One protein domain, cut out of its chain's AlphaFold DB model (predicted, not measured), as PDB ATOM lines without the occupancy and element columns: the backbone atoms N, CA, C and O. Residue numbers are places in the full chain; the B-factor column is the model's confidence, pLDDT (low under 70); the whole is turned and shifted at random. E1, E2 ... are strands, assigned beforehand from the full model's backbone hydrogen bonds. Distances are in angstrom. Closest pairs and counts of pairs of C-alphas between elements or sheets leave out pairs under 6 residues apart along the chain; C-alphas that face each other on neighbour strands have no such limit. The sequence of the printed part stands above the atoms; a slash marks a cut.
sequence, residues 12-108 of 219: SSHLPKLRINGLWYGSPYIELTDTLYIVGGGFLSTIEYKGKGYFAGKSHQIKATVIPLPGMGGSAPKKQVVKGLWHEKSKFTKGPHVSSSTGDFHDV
ATOM      1  N   SER A  12     129.615 191.258 111.982       66.25
ATOM      2  CA  SER A  12     128.802 190.113 112.398       66.25
ATOM      3  C   SER A  12     129.721 188.957 112.767       66.25
ATOM      4  O   SER A  12     130.703 188.676 112.069       66.25
ATOM      5  N   SER A  13     129.400 188.318 113.886       66.81
ATOM      6  CA  SER A  13     129.990 187.070 114.347       66.81
ATOM      7  C   SER A  13     128.879 186.221 114.941       66.81
ATOM      8  O   SER A  13     128.152 186.698 115.812       66.81
ATOM      9  N   HIS A  14     128.760 184.972 114.512       76.50
ATOM     10  CA  HIS A  14     127.923 184.005 115.220       76.50
ATOM     11  C   HIS A  14     128.738 183.324 116.334       76.50
ATOM     12  O   HIS A  14     129.916 183.620 116.517       76.50
ATOM     13  N   LEU A  15     128.143 182.432 117.122       82.12
ATOM     14  CA  LEU A  15     128.898 181.629 118.092       82.12
ATOM     15  C   LEU A  15     129.294 180.283 117.466       82.12
ATOM     16  O   LEU A  15     128.546 179.759 116.633       82.12
ATOM     17  N   PRO A  16     130.463 179.712 117.814       87.00
ATOM     18  CA  PRO A  16     130.784 178.346 117.427       87.00
ATOM     19  C   PRO A  16     129.875 177.364 118.164       87.00
ATOM     20  O   PRO A  16     129.430 177.622 119.286       87.00
ATOM     21  N   LYS A  17     129.641 176.199 117.557       89.19
ATOM     22  CA  LYS A  17     128.996 175.099 118.272       89.19
ATOM     23  C   LYS A  17     129.963 174.507 119.293       89.19
ATOM     24  O   LYS A  17     131.183 174.627 119.169       89.19
ATOM     25  N   LEU A  18     129.404 173.852 120.302       92.50
ATOM     26  CA  LEU A  18     130.168 173.133 121.311       92.50
ATOM     27  C   LEU A  18     129.647 171.707 121.463       92.50
ATOM     28  O   LEU A  18     128.466 171.436 121.249       92.50
ATOM     29  N   ARG A  19     130.533 170.809 121.887       91.00
ATOM     30  CA  ARG A  19     130.198 169.459 122.343       91.00
ATOM     31  C   ARG A  19     130.814 169.201 123.712       91.00
ATOM     32  O   ARG A  19     131.870 169.746 124.033       91.00
ATOM     33  N   ILE A  20     130.175 168.333 124.489       91.81
ATOM     34  CA  ILE A  20     130.712 167.844 125.759       91.81
ATOM     35  C   ILE A  20     131.323 166.469 125.508       91.81
ATOM     36  O   ILE A  20     130.624 165.513 125.178       91.81
ATOM     37  N   ASN A  21     132.638 166.381 125.658       88.69
ATOM     38  CA  ASN A  21     133.394 165.140 125.545       88.69
ATOM     39  C   ASN A  21     133.769 164.618 126.938       88.69
ATOM     40  O   ASN A  21     133.658 165.338 127.920       88.69
ATOM     41  N   GLY A  22     134.243 163.371 127.029       87.12
ATOM     42  CA  GLY A  22     134.817 162.828 128.271       87.12
ATOM     43  C   GLY A  22     133.808 162.338 129.317       87.12
ATOM     44  O   GLY A  22     134.223 161.845 130.363       87.12
ATOM     45  N   LEU A  23     132.505 162.389 129.013       90.44
ATOM     46  CA  LEU A  23     131.420 161.893 129.875       90.44
ATOM     47  C   LEU A  23     131.635 160.436 130.320       90.44
ATOM     48  O   LEU A  23     131.596 160.152 131.511       90.44
ATOM     49  N   TRP A  24     131.948 159.534 129.384       87.44
ATOM     50  CA  TRP A  24     132.180 158.109 129.670       87.44
ATOM     51  C   TRP A  24     133.369 157.836 130.598       87.44
ATOM     52  O   TRP A  24     133.399 156.807 131.263       87.44
ATOM     53  N   TYR A  25     134.340 158.749 130.651       86.25
ATOM     54  CA  TYR A  25     135.547 158.617 131.472       86.25
ATOM     55  C   TYR A  25     135.468 159.445 132.764       86.25
ATOM     56  O   TYR A  25     136.477 159.605 133.445       86.25
ATOM     57  N   GLY A  26     134.301 160.022 133.081       90.50
ATOM     58  CA  GLY A  26     134.097 160.829 134.288       90.50
ATOM     59  C   GLY A  26     134.856 162.159 134.306       90.50
ATOM     60  O   GLY A  26     134.959 162.787 135.355       90.50
ATOM     61  N   SER A  27     135.384 162.611 133.166       90.44
ATOM     62  CA  SER A  27     136.131 163.869 133.047       90.44
ATOM     63  C   SER A  27     135.551 164.702 131.900       90.44
ATOM     64  O   SER A  27     136.112 164.733 130.799       90.44
ATOM     65  N   PRO A  28     134.363 165.306 132.104       92.19
ATOM     66  CA  PRO A  28     133.700 166.075 131.068       92.19
ATOM     67  C   PRO A  28     134.496 167.337 130.728       92.19
ATOM     68  O   PRO A  28     134.936 168.068 131.614       92.19
ATOM     69  N   TYR A  29     134.641 167.623 129.435       90.69
ATOM     70  CA  TYR A  29     135.259 168.855 128.952       90.69
ATOM     71  C   TYR A  29     134.536 169.396 127.717       90.69
ATOM     72  O   TYR A  29     133.944 168.645 126.936       90.69
ATOM     73  N   ILE A  30     134.586 170.718 127.548       93.12
ATOM     74  CA  ILE A  30     133.972 171.421 126.418       93.12
ATOM     75  C   ILE A  30     134.940 171.418 125.243       93.12
ATOM     76  O   ILE A  30     136.096 171.796 125.387       93.12
ATOM     77  N   GLU A  31     134.452 171.060 124.065       92.88
ATOM     78  CA  GLU A  31     135.194 171.184 122.817       92.88
ATOM     79  C   GLU A  31     134.400 172.042 121.832       92.88
ATOM     80  O   GLU A  31     133.230 171.759 121.565       92.88
ATOM     81  N   LEU A  32     135.036 173.082 121.287       93.81
ATOM     82  CA  LEU A  32     134.442 173.902 120.233       93.81
ATOM     83  C   LEU A  32     134.512 173.161 118.895       93.81
ATOM     84  O   LEU A  32     135.495 172.475 118.596       93.81
ATOM     85  N   THR A  33     133.469 173.304 118.089       90.31
ATOM     86  CA  THR A  33     133.336 172.645 116.789       90.31
ATOM     87  C   THR A  33     132.870 173.622 115.716       90.31
ATOM     88  O   THR A  33     132.541 174.777 115.987       90.31
ATOM     89  N   ASP A  34     132.824 173.120 114.485       89.56
ATOM     90  CA  ASP A  34     132.401 173.842 113.290       89.56
ATOM     91  C   ASP A  34     133.314 175.037 112.959       89.56
ATOM     92  O   ASP A  34     134.479 175.116 113.366       89.56
ATOM     93  N   THR A  35     132.808 175.916 112.101       90.81
ATOM     94  CA  THR A  35     133.513 177.085 111.590       90.81
ATOM     95  C   THR A  35     132.777 178.333 112.028       90.81
ATOM     96  O   THR A  35     131.570 178.414 111.843       90.81
ATOM     97  N   LEU A  36     133.509 179.291 112.583       91.81
ATOM     98  CA  LEU A  36     133.045 180.630 112.906       91.81
ATOM     99  C   LEU A  36     133.476 181.617 111.822       91.81
ATOM    100  O   LEU A  36     134.639 181.630 111.419       91.81
ATOM    101  N   TYR A  37     132.563 182.489 111.415       90.88
ATOM    102  CA  TYR A  37     132.863 183.618 110.545       90.88
ATOM    103  C   TYR A  37     132.803 184.936 111.315       90.88
ATOM    104  O   TYR A  37     131.871 185.176 112.080       90.88
ATOM    105  N   ILE A  38     133.792 185.797 111.083       92.06
ATOM    106  CA  ILE A  38     133.780 187.198 111.515       92.06
ATOM    107  C   ILE A  38     133.967 188.046 110.265       92.06
ATOM    108  O   ILE A  38     134.998 187.949 109.595       92.06
ATOM    109  N   VAL A  39     132.974 188.865 109.941       89.38
ATOM    110  CA  VAL A  39     133.027 189.783 108.797       89.38
ATOM    111  C   VAL A  39     133.136 191.194 109.330       89.38
ATOM    112  O   VAL A  39     132.315 191.565 110.156       89.38
ATOM    113  N   GLY A  40     134.111 191.979 108.875       86.62
ATOM    114  CA  GLY A  40     134.219 193.384 109.256       86.62
ATOM    115  C   GLY A  40     135.524 194.042 108.833       86.62
ATOM    116  O   GLY A  40     136.486 193.373 108.464       86.62
ATOM    117  N   GLY A  41     135.547 195.378 108.829       83.94
ATOM    118  CA  GLY A  41     136.742 196.161 108.478       83.94
ATOM    119  C   GLY A  41     137.302 195.892 107.072       83.94
ATOM    120  O   GLY A  41     138.485 196.113 106.843       83.94
ATOM    121  N   GLY A  42     136.484 195.375 106.147       86.31
ATOM    122  CA  GLY A  42     136.924 194.969 104.806       86.31
ATOM    123  C   GLY A  42     137.494 193.547 104.715       86.31
ATOM    124  O   GLY A  42     137.971 193.158 103.650       86.31
ATOM    125  N   PHE A  43     137.426 192.755 105.790       88.75
ATOM    126  CA  PHE A  43     137.965 191.397 105.858       88.75
ATOM    127  C   PHE A  43     136.905 190.357 106.240       88.75
ATOM    128  O   PHE A  43     135.931 190.644 106.937       88.75
ATOM    129  N   LEU A  44     137.146 189.124 105.798       90.94
ATOM    130  CA  LEU A  44     136.476 187.911 106.253       90.94
ATOM    131  C   LEU A  44     137.484 187.055 107.020       90.94
ATOM    132  O   LEU A  44     138.500 186.635 106.462       90.94
ATOM    133  N   SER A  45     137.189 186.779 108.287       93.25
ATOM    134  CA  SER A  45     137.885 185.783 109.096       93.25
ATOM    135  C   SER A  45     137.062 184.502 109.155       93.25
ATOM    136  O   SER A  45     135.900 184.524 109.551       93.25
ATOM    137  N   THR A  46     137.675 183.387 108.780       94.12
ATOM    138  CA  THR A  46     137.119 182.035 108.878       94.12
ATOM    139  C   THR A  46     137.912 181.263 109.922       94.12
ATOM    140  O   THR A  46     139.095 180.989 109.715       94.12
ATOM    141  N   ILE A  47     137.284 180.919 111.041       95.25
ATOM    142  CA  ILE A  47     137.899 180.268 112.199       95.25
ATOM    143  C   ILE A  47     137.365 178.843 112.301       95.25
ATOM    144  O   ILE A  47     136.216 178.626 112.660       95.25
ATOM    145  N   GLU A  48     138.205 177.864 111.994       95.00
ATOM    146  CA  GLU A  48     137.876 176.442 112.089       95.00
ATOM    147  C   GLU A  48     138.290 175.902 113.465       95.00
ATOM    148  O   GLU A  48     139.470 175.997 113.831       95.00
ATOM    149  N   TYR A  49     137.355 175.290 114.193       94.19
ATOM    150  CA  TYR A  49     137.631 174.618 115.463       94.19
ATOM    151  C   TYR A  49     137.792 173.113 115.262       94.19
ATOM    152  O   TYR A  49     137.011 172.467 114.560       94.19
ATOM    153  N   LYS A  50     138.825 172.537 115.882       90.06
ATOM    154  CA  LYS A  50     139.096 171.098 115.830       90.06
ATOM    155  C   LYS A  50     139.462 170.569 117.209       90.06
ATOM    156  O   LYS A  50     140.423 171.013 117.829       90.06
ATOM    157  N   GLY A  51     138.719 169.564 117.654       85.81
ATOM    158  CA  GLY A  51     139.056 168.814 118.855       85.81
ATOM    159  C   GLY A  51     140.015 167.658 118.602       85.81
ATOM    160  O   GLY A  51     140.521 167.457 117.495       85.81
ATOM    161  N   LYS A  52     140.205 166.845 119.644       80.12
ATOM    162  CA  LYS A  52     140.950 165.585 119.554       80.12
ATOM    163  C   LYS A  52     140.291 164.655 118.519       80.12
ATOM    164  O   LYS A  52     139.071 164.479 118.536       80.12
ATOM    165  N   GLY A  53     141.092 164.105 117.602       68.75
ATOM    166  CA  GLY A  53     140.647 163.064 116.673       68.75
ATOM    167  C   GLY A  53     140.411 161.735 117.397       68.75
ATOM    168  O   GLY A  53     140.759 161.596 118.567       68.75
ATOM    169  N   TYR A  54     139.844 160.746 116.699       55.53
ATOM    170  CA  TYR A  54     139.429 159.467 117.300       55.53
ATOM    171  C   TYR A  54     140.592 158.659 117.917       55.53
ATOM    172  O   TYR A  54     140.383 157.913 118.865       55.53
ATOM    173  N   PHE A  55     141.821 158.841 117.415       50.78
ATOM    174  CA  PHE A  55     142.993 158.046 117.818       50.78
ATOM    175  C   PHE A  55     144.125 158.871 118.450       50.78
ATOM    176  O   PHE A  55     144.822 158.392 119.338       50.78
ATOM    177  N   ALA A  56     144.317 160.122 118.022       59.00
ATOM    178  CA  ALA A  56     145.379 161.002 118.506       59.00
ATOM    179  C   ALA A  56     145.056 162.475 118.198       59.00
ATOM    180  O   ALA A  56     144.181 162.781 117.384       59.00
ATOM    181  N   GLY A  57     145.774 163.398 118.840       72.00
ATOM    182  CA  GLY A  57     145.686 164.836 118.574       72.00
ATOM    183  C   GLY A  57     145.536 165.680 119.836       72.00
ATOM    184  O   GLY A  57     145.356 165.159 120.936       72.00
ATOM    185  N   LYS A  58     145.613 167.001 119.657       84.19
ATOM    186  CA  LYS A  58     145.381 167.991 120.714       84.19
ATOM    187  C   LYS A  58     143.907 168.403 120.719       84.19
ATOM    188  O   LYS A  58     143.301 168.513 119.652       84.19
ATOM    189  N   SER A  59     143.329 168.607 121.898       89.75
ATOM    190  CA  SER A  59     142.036 169.285 122.020       89.75
ATOM    191  C   SER A  59     142.189 170.766 121.675       89.75
ATOM    192  O   SER A  59     143.303 171.290 121.625       89.75
ATOM    193  N   HIS A  60     141.069 171.442 121.435       93.88
ATOM    194  CA  HIS A  60     140.982 172.904 121.428       93.88
ATOM    195  C   HIS A  60     141.808 173.601 120.345       93.88
ATOM    196  O   HIS A  60     142.250 174.739 120.524       93.88
ATOM    197  N   GLN A  61     142.025 172.935 119.213       94.38
ATOM    198  CA  GLN A  61     142.777 173.504 118.105       94.38
ATOM    199  C   GLN A  61     141.934 174.530 117.351       94.38
ATOM    200  O   GLN A  61     140.738 174.336 117.123       94.38
ATOM    201  N   ILE A  62     142.596 175.593 116.902       95.38
ATOM    202  CA  ILE A  62     142.035 176.600 116.005       95.38
ATOM    203  C   ILE A  62     142.884 176.758 114.757       95.38
ATOM    204  O   ILE A  62     144.117 176.674 114.790       95.38
ATOM    205  N   LYS A  63     142.206 177.060 113.655       95.56
ATOM    206  CA  LYS A  63     142.814 177.598 112.444       95.56
ATOM    207  C   LYS A  63     141.967 178.763 111.950       95.56
ATOM    208  O   LYS A  63     140.897 178.554 111.394       95.56
ATOM    209  N   ALA A  64     142.466 179.979 112.129       95.62
ATOM    210  CA  ALA A  64     141.842 181.182 111.595       95.62
ATOM    211  C   ALA A  64     142.498 181.567 110.267       95.62
ATOM    212  O   ALA A  64     143.723 181.578 110.149       95.62
ATOM    213  N   THR A  65     141.686 181.872 109.263       94.44
ATOM    214  CA  THR A  65     142.113 182.368 107.955       94.44
ATOM    215  C   THR A  65     141.452 183.711 107.704       94.44
ATOM    216  O   THR A  65     140.231 183.772 107.646       94.44
ATOM    217  N   VAL A  66     142.247 184.761 107.515       92.69
ATOM    218  CA  VAL A  66     141.747 186.111 107.228       92.69
ATOM    219  C   VAL A  66     142.064 186.472 105.783       92.69
ATOM    220  O   VAL A  66     143.218 186.372 105.351       92.69
ATOM    221  N   ILE A  67     141.041 186.877 105.034       90.31
ATOM    222  CA  ILE A  67     141.148 187.324 103.641       90.31
ATOM    223  C   ILE A  67     140.435 188.669 103.446       90.31
ATOM    224  O   ILE A  67     139.440 188.922 104.126       90.31
ATOM    225  N   PRO A  68     140.915 189.540 102.541       88.50
ATOM    226  CA  PRO A  68     140.164 190.730 102.154       88.50
ATOM    227  C   PRO A  68     138.859 190.334 101.452       88.50
ATOM    228  O   PRO A  68     138.806 189.327 100.740       88.50
ATOM    229  N   LEU A  69     137.811 191.131 101.647       85.50
ATOM    230  CA  LEU A  69     136.534 190.957 100.958       85.50
ATOM    231  C   LEU A  69     136.657 191.294  99.455       85.50
ATOM    232  O   LEU A  69     137.523 192.086  99.064       85.50
ATOM    233  N   PRO A  70     135.788 190.730  98.592       78.38
ATOM    234  CA  PRO A  70     135.754 191.072  97.171       78.38
ATOM    235  C   PRO A  70     135.630 192.587  96.946       78.38
ATOM    236  O   PRO A  70     134.850 193.254  97.619       78.38
ATOM    237  N   GLY A  71     136.417 193.143  96.021       73.75
ATOM    238  CA  GLY A  71     136.425 194.584  95.720       73.75
ATOM    239  C   GLY A  71     137.178 195.469  96.727       73.75
ATOM    240  O   GLY A  71     137.466 196.617  96.414       73.75
ATOM    241  N   MET A  72     137.570 194.934  97.889       69.38
ATOM    242  CA  MET A  72     138.394 195.624  98.904       69.38
ATOM    243  C   MET A  72     139.892 195.263  98.795       69.38
ATOM    244  O   MET A  72     140.717 195.696  99.596       69.38
ATOM    245  N   GLY A  73     140.261 194.453  97.797       55.69
ATOM    246  CA  GLY A  73     141.594 193.872  97.613       55.69
ATOM    247  C   GLY A  73     142.596 194.754  96.867       55.69
ATOM    248  O   GLY A  73     143.236 194.250  95.951       55.69
ATOM    249  N   GLY A  74     142.723 196.038  97.227       63.16
ATOM    250  CA  GLY A  74     143.798 196.918  96.731       63.16
ATOM    251  C   GLY A  74     145.193 196.432  97.166       63.16
ATOM    252  O   GLY A  74     145.464 195.236  97.210       63.16
ATOM    253  N   SER A  75     146.087 197.320  97.602       57.06
ATOM    254  CA  SER A  75     147.385 196.943  98.217       57.06
ATOM    255  C   SER A  75     147.261 196.203  99.574       57.06
ATOM    256  O   SER A  75     148.185 196.225 100.385       57.06
ATOM    257  N   ALA A  76     146.109 195.586  99.857       55.47
ATOM    258  CA  ALA A  76     145.771 194.928 101.109       55.47
ATOM    259  C   ALA A  76     146.655 193.688 101.361       55.47
ATOM    260  O   ALA A  76     147.017 192.969 100.422       55.47
ATOM    261  N   PRO A  77     147.008 193.399 102.628       58.25
ATOM    262  CA  PRO A  77     147.913 192.311 102.966       58.25
ATOM    263  C   PRO A  77     147.362 190.950 102.522       58.25
ATOM    264  O   PRO A  77     146.176 190.646 102.655       58.25
ATOM    265  N   LYS A  78     148.268 190.111 102.004       74.44
ATOM    266  CA  LYS A  78     148.008 188.728 101.579       74.44
ATOM    267  C   LYS A  78     147.291 187.942 102.689       74.44
ATOM    268  O   LYS A  78     147.538 188.179 103.867       74.44
ATOM    269  N   LYS A  79     146.480 186.948 102.287       86.38
ATOM    270  CA  LYS A  79     145.840 185.934 103.156       86.38
ATOM    271  C   LYS A  79     146.684 185.632 104.398       86.38
ATOM    272  O   LYS A  79     147.792 185.106 104.250       86.38
ATOM    273  N   GLN A  80     146.125 185.883 105.579       90.38
ATOM    274  CA  GLN A  80     146.758 185.587 106.860       90.38
ATOM    275  C   GLN A  80     146.185 184.300 107.444       90.38
ATOM    276  O   GLN A  80     145.012 183.981 107.245       90.38
ATOM    277  N   VAL A  81     147.021 183.532 108.136       92.75
ATOM    278  CA  VAL A  81     146.625 182.276 108.770       92.75
ATOM    279  C   VAL A  81     147.229 182.204 110.161       92.75
ATOM    280  O   VAL A  81     148.451 182.275 110.303       92.75
ATOM    281  N   VAL A  82     146.374 182.001 111.159       94.00
ATOM    282  CA  VAL A  82     146.737 181.751 112.556       94.00
ATOM    283  C   VAL A  82     146.363 180.316 112.910       94.00
ATOM    284  O   VAL A  82     145.280 179.849 112.557       94.00
ATOM    285  N   LYS A  83     147.252 179.604 113.603       94.19
ATOM    286  CA  LYS A  83     146.987 178.265 114.143       94.19
ATOM    287  C   LYS A  83     147.460 178.157 115.583       94.19
ATOM    288  O   LYS A  83     148.423 178.809 115.974       94.19
ATOM    289  N   GLY A  84     146.823 177.289 116.353       93.94
ATOM    290  CA  GLY A  84     147.239 176.993 117.718       93.94
ATOM    291  C   GLY A  84     146.105 176.409 118.528       93.94
ATOM    292  O   GLY A  84     145.222 175.767 117.962       93.94
ATOM    293  N   LEU A  85     146.134 176.652 119.832       94.31
ATOM    294  CA  LEU A  85     145.091 176.244 120.759       94.31
ATOM    295  C   LEU A  85     144.407 177.490 121.321       94.31
ATOM    296  O   LEU A  85     145.094 178.399 121.786       94.31
ATOM    297  N   TRP A  86     143.073 177.544 121.295       93.12
ATOM    298  CA  TRP A  86     142.341 178.745 121.736       93.12
ATOM    299  C   TRP A  86     142.467 179.026 123.241       93.12
ATOM    300  O   TRP A  86     142.254 180.156 123.663       93.12
ATOM    301  N   HIS A  87     142.828 178.016 124.031       91.75
ATOM    302  CA  HIS A  87     142.996 178.096 125.486       91.75
ATOM    303  C   HIS A  87     144.461 178.240 125.934       91.75
ATOM    304  O   HIS A  87     144.714 178.393 127.123       91.75
ATOM    305  N   GLU A  88     145.424 178.183 125.006       93.38
ATOM    306  CA  GLU A  88     146.851 178.324 125.314       93.38
ATOM    307  C   GLU A  88     147.496 179.356 124.381       93.38
ATOM    308  O   GLU A  88     147.330 180.560 124.562       93.38
ATOM    309  N   LYS A  89     148.245 178.891 123.373       93.19
ATOM    310  CA  LYS A  89     149.015 179.728 122.460       93.19
ATOM    311  C   LYS A  89     148.583 179.516 121.024       93.19
ATOM    312  O   LYS A  89     148.319 178.395 120.581       93.19
ATOM    313  N   SER A  90     148.611 180.594 120.259       93.12
ATOM    314  CA  SER A  90     148.426 180.571 118.814       93.12
ATOM    315  C   SER A  90     149.411 181.493 118.119       93.12
ATOM    316  O   SER A  90     149.915 182.451 118.704       93.12
ATOM    317  N   LYS A  91     149.741 181.151 116.875       92.69
ATOM    318  CA  LYS A  91     150.817 181.764 116.099       92.69
ATOM    319  C   LYS A  91     150.371 181.997 114.671       92.69
ATOM    320  O   LYS A  91     149.597 181.211 114.116       92.69
ATOM    321  N   PHE A  92     150.913 183.030 114.045       90.62
ATOM    322  CA  PHE A  92     150.830 183.170 112.601       90.62
ATOM    323  C   PHE A  92     151.630 182.051 111.936       90.62
ATOM    324  O   PHE A  92     152.804 181.851 112.234       90.62
ATOM    325  N   THR A  93     150.992 181.333 111.016       86.50
ATOM    326  CA  THR A  93     151.664 180.427 110.068       86.50
ATOM    327  C   THR A  93     151.800 181.056 108.684       86.50
ATOM    328  O   THR A  93     152.524 180.559 107.828       86.50
ATOM    329  N   LYS A  94     151.042 182.130 108.440       83.50
ATOM    330  CA  LYS A  94     151.173 183.015 107.288       83.50
ATOM    331  C   LYS A  94     150.765 184.410 107.752       83.50
ATOM    332  O   LYS A  94     149.604 184.610 108.093       83.50
ATOM    333  N   GLY A  95     151.721 185.326 107.844       70.31
ATOM    334  CA  GLY A  95     151.516 186.657 108.418       70.31
ATOM    335  C   GLY A  95     151.588 187.788 107.384       70.31
ATOM    336  O   GLY A  95     151.865 187.532 106.210       70.31
ATOM    337  N   PRO A  96     151.363 189.040 107.820       62.53
ATOM    338  CA  PRO A  96     151.496 190.231 106.978       62.53
ATOM    339  C   PRO A  96     152.947 190.519 106.549       62.53
ATOM    340  O   PRO A  96     153.160 191.169 105.528       62.53
ATOM    341  N   HIS A  97     153.943 190.006 107.279       57.34
ATOM    342  CA  HIS A  97     155.359 190.167 106.948       57.34
ATOM    343  C   HIS A  97     155.876 188.977 106.129       57.34
ATOM    344  O   HIS A  97     155.805 187.825 106.556       57.34
ATOM    345  N   VAL A  98     156.404 189.270 104.936       53.19
ATOM    346  CA  VAL A  98     156.889 188.281 103.952       53.19
ATOM    347  C   VAL A  98     158.172 187.574 104.422       53.19
ATOM    348  O   VAL A  98     158.440 186.463 103.980       53.19
ATOM    349  N   SER A  99     158.934 188.180 105.341       53.94
ATOM    350  CA  SER A  99     160.236 187.683 105.815       53.94
ATOM    351  C   SER A  99     160.198 186.903 107.136       53.94
ATOM    352  O   SER A  99     161.170 186.228 107.456       53.94
ATOM    353  N   SER A 100     159.098 186.946 107.898       51.47
ATOM    354  CA  SER A 100     158.957 186.221 109.171       51.47
ATOM    355  C   SER A 100     157.567 185.589 109.273       51.47
ATOM    356  O   SER A 100     156.671 186.068 109.969       51.47
ATOM    357  N   SER A 101     157.364 184.492 108.549       55.25
ATOM    358  CA  SER A 101     156.108 183.726 108.479       55.25
ATOM    359  C   SER A 101     155.698 183.020 109.786       55.25
ATOM    360  O   SER A 101     154.766 182.217 109.778       55.25
ATOM    361  N   THR A 102     156.371 183.309 110.898       63.81
ATOM    362  CA  THR A 102     156.208 182.658 112.199       63.81
ATOM    363  C   THR A 102     156.387 183.685 113.312       63.81
ATOM    364  O   THR A 102     157.508 184.075 113.627       63.81
ATOM    365  N   GLY A 103     155.280 184.127 113.900       81.62
ATOM    366  CA  GLY A 103     155.256 185.012 115.064       81.62
ATOM    367  C   GLY A 103     154.105 184.632 115.986       81.62
ATOM    368  O   GLY A 103     153.113 184.057 115.524       81.62
ATOM    369  N   ASP A 104     154.239 184.911 117.279       87.94
ATOM    370  CA  ASP A 104     153.166 184.658 118.240       87.94
ATOM    371  C   ASP A 104     151.979 185.598 117.959       87.94
ATOM    372  O   ASP A 104     152.158 186.776 117.660       87.94
ATOM    373  N   PHE A 105     150.761 185.055 117.991       90.44
ATOM    374  CA  PHE A 105     149.522 185.817 117.805       90.44
ATOM    375  C   PHE A 105     148.851 186.095 119.147       90.44
ATOM    376  O   PHE A 105     148.466 187.223 119.439       90.44
ATOM    377  N   HIS A 106     148.705 185.054 119.965       91.00
ATOM    378  CA  HIS A 106     148.067 185.165 121.266       91.00
ATOM    379  C   HIS A 106     148.638 184.132 122.231       91.00
ATOM    380  O   HIS A 106     148.816 182.972 121.856       91.00
ATOM    381  N   ASP A 107     148.881 184.559 123.467       91.12
ATOM    382  CA  ASP A 107     149.305 183.722 124.587       91.12
ATOM    383  C   ASP A 107     148.347 183.976 125.758       91.12
ATOM    384  O   ASP A 107     148.326 185.071 126.324       91.12
ATOM    385  N   VAL A 108     147.493 182.992 126.052       88.75
ATOM    386  CA  VAL A 108     146.575 183.013 127.203       88.75
ATOM    387  C   VAL A 108     147.335 182.694 128.488       88.75
ATOM    388  O   VAL A 108     147.032 183.253 129.537       88.75
TER     389      VAL A 108
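AT A GLANCE: This is residues 12 to 108 of the 219 residues of the protein "Protein KES1" of Leucoagaricus sp. SymC.cos (UniProt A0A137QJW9). A single wall of six antiparallel strands, E3 to E8, is twisted and curled like part of a barrel, with no named helix over either face. The hairpin E1 and E2 reaches out beyond one end of this wall, and E2 runs on into E3. The printed part has 97 residues and eight named strands, E1 to E8 in chain order; the large sheet has the order E3, E4, E5, E6, E7, E8, and E1 and E2 form a second antiparallel sheet. The class is all strand; the whole is loose, with a radius of gyration of the C-alphas of 15.6 A, and elongated, spanning 53 by 30 by 23 A.

HOW THE PARTS SIT: Residues 12 to 13 pair antiparallel with residues 38 to 39 of E3, residues 35 to 40. E1, residues 17 to 21, and E2, residues 29 to 33, form an antiparallel hairpin at 145 degrees, with N 19 and O 31 2.9 A apart. E2 runs on into E3 across a break of 1 residue, at 60 degrees. E3 and E4, residues 43 to 50, are antiparallel at 162 degrees, with N 38 and O 45 2.9 A apart. The closest C-alphas of E2 and E4, those of Thr 33 and Tyr 49, are 4.9 A apart. E3 begins a meander, each strand the antiparallel neighbour of the one before, that goes on through E4, E5 (residues 61 to 68), E6 (residues 80 to 85), E7 (residues 89 to 94) and E8 (residues 103 to 107). Within hydrogen-bond range are N 46 and O 65 of E4 and E5, 2.8 A; N 64 and O 82 of E5 and E6, 2.8 A; N 83 and O 91 of E6 and E7, 2.9 A; and N 90 and O 106 of E7 and E8, 2.9 A. The edge strands E3 and E8 are apart.

IN THESE COORDINATES: E1 begins at C-alpha 17, (128.996, 175.099, 118.272), and measures 13.1 A from first to last C-alpha; E2 measures 12.9 A. E3 measures 16.5 A, E4 22.6 A and E5 23.6 A; E4 and E5 are the longest strands by residues, with 8 each. E6 measures 16.8 A, E7 15.7 A and E8 11.3 A. E8 ends at C-alpha 107, (149.305, 183.722, 124.587).

THE WHOLE: The C-alphas of Gly 26 and Gly 74, the two farthest apart, are 53.0 A apart. The printed part has no cut. The link from E5 to E6, with 11 residues, is long. The mean pLDDT of the printed part is 83.3, and it is under 70 at residues 12 to 13, 53 to 56, 72 to 77 and 96 to 102.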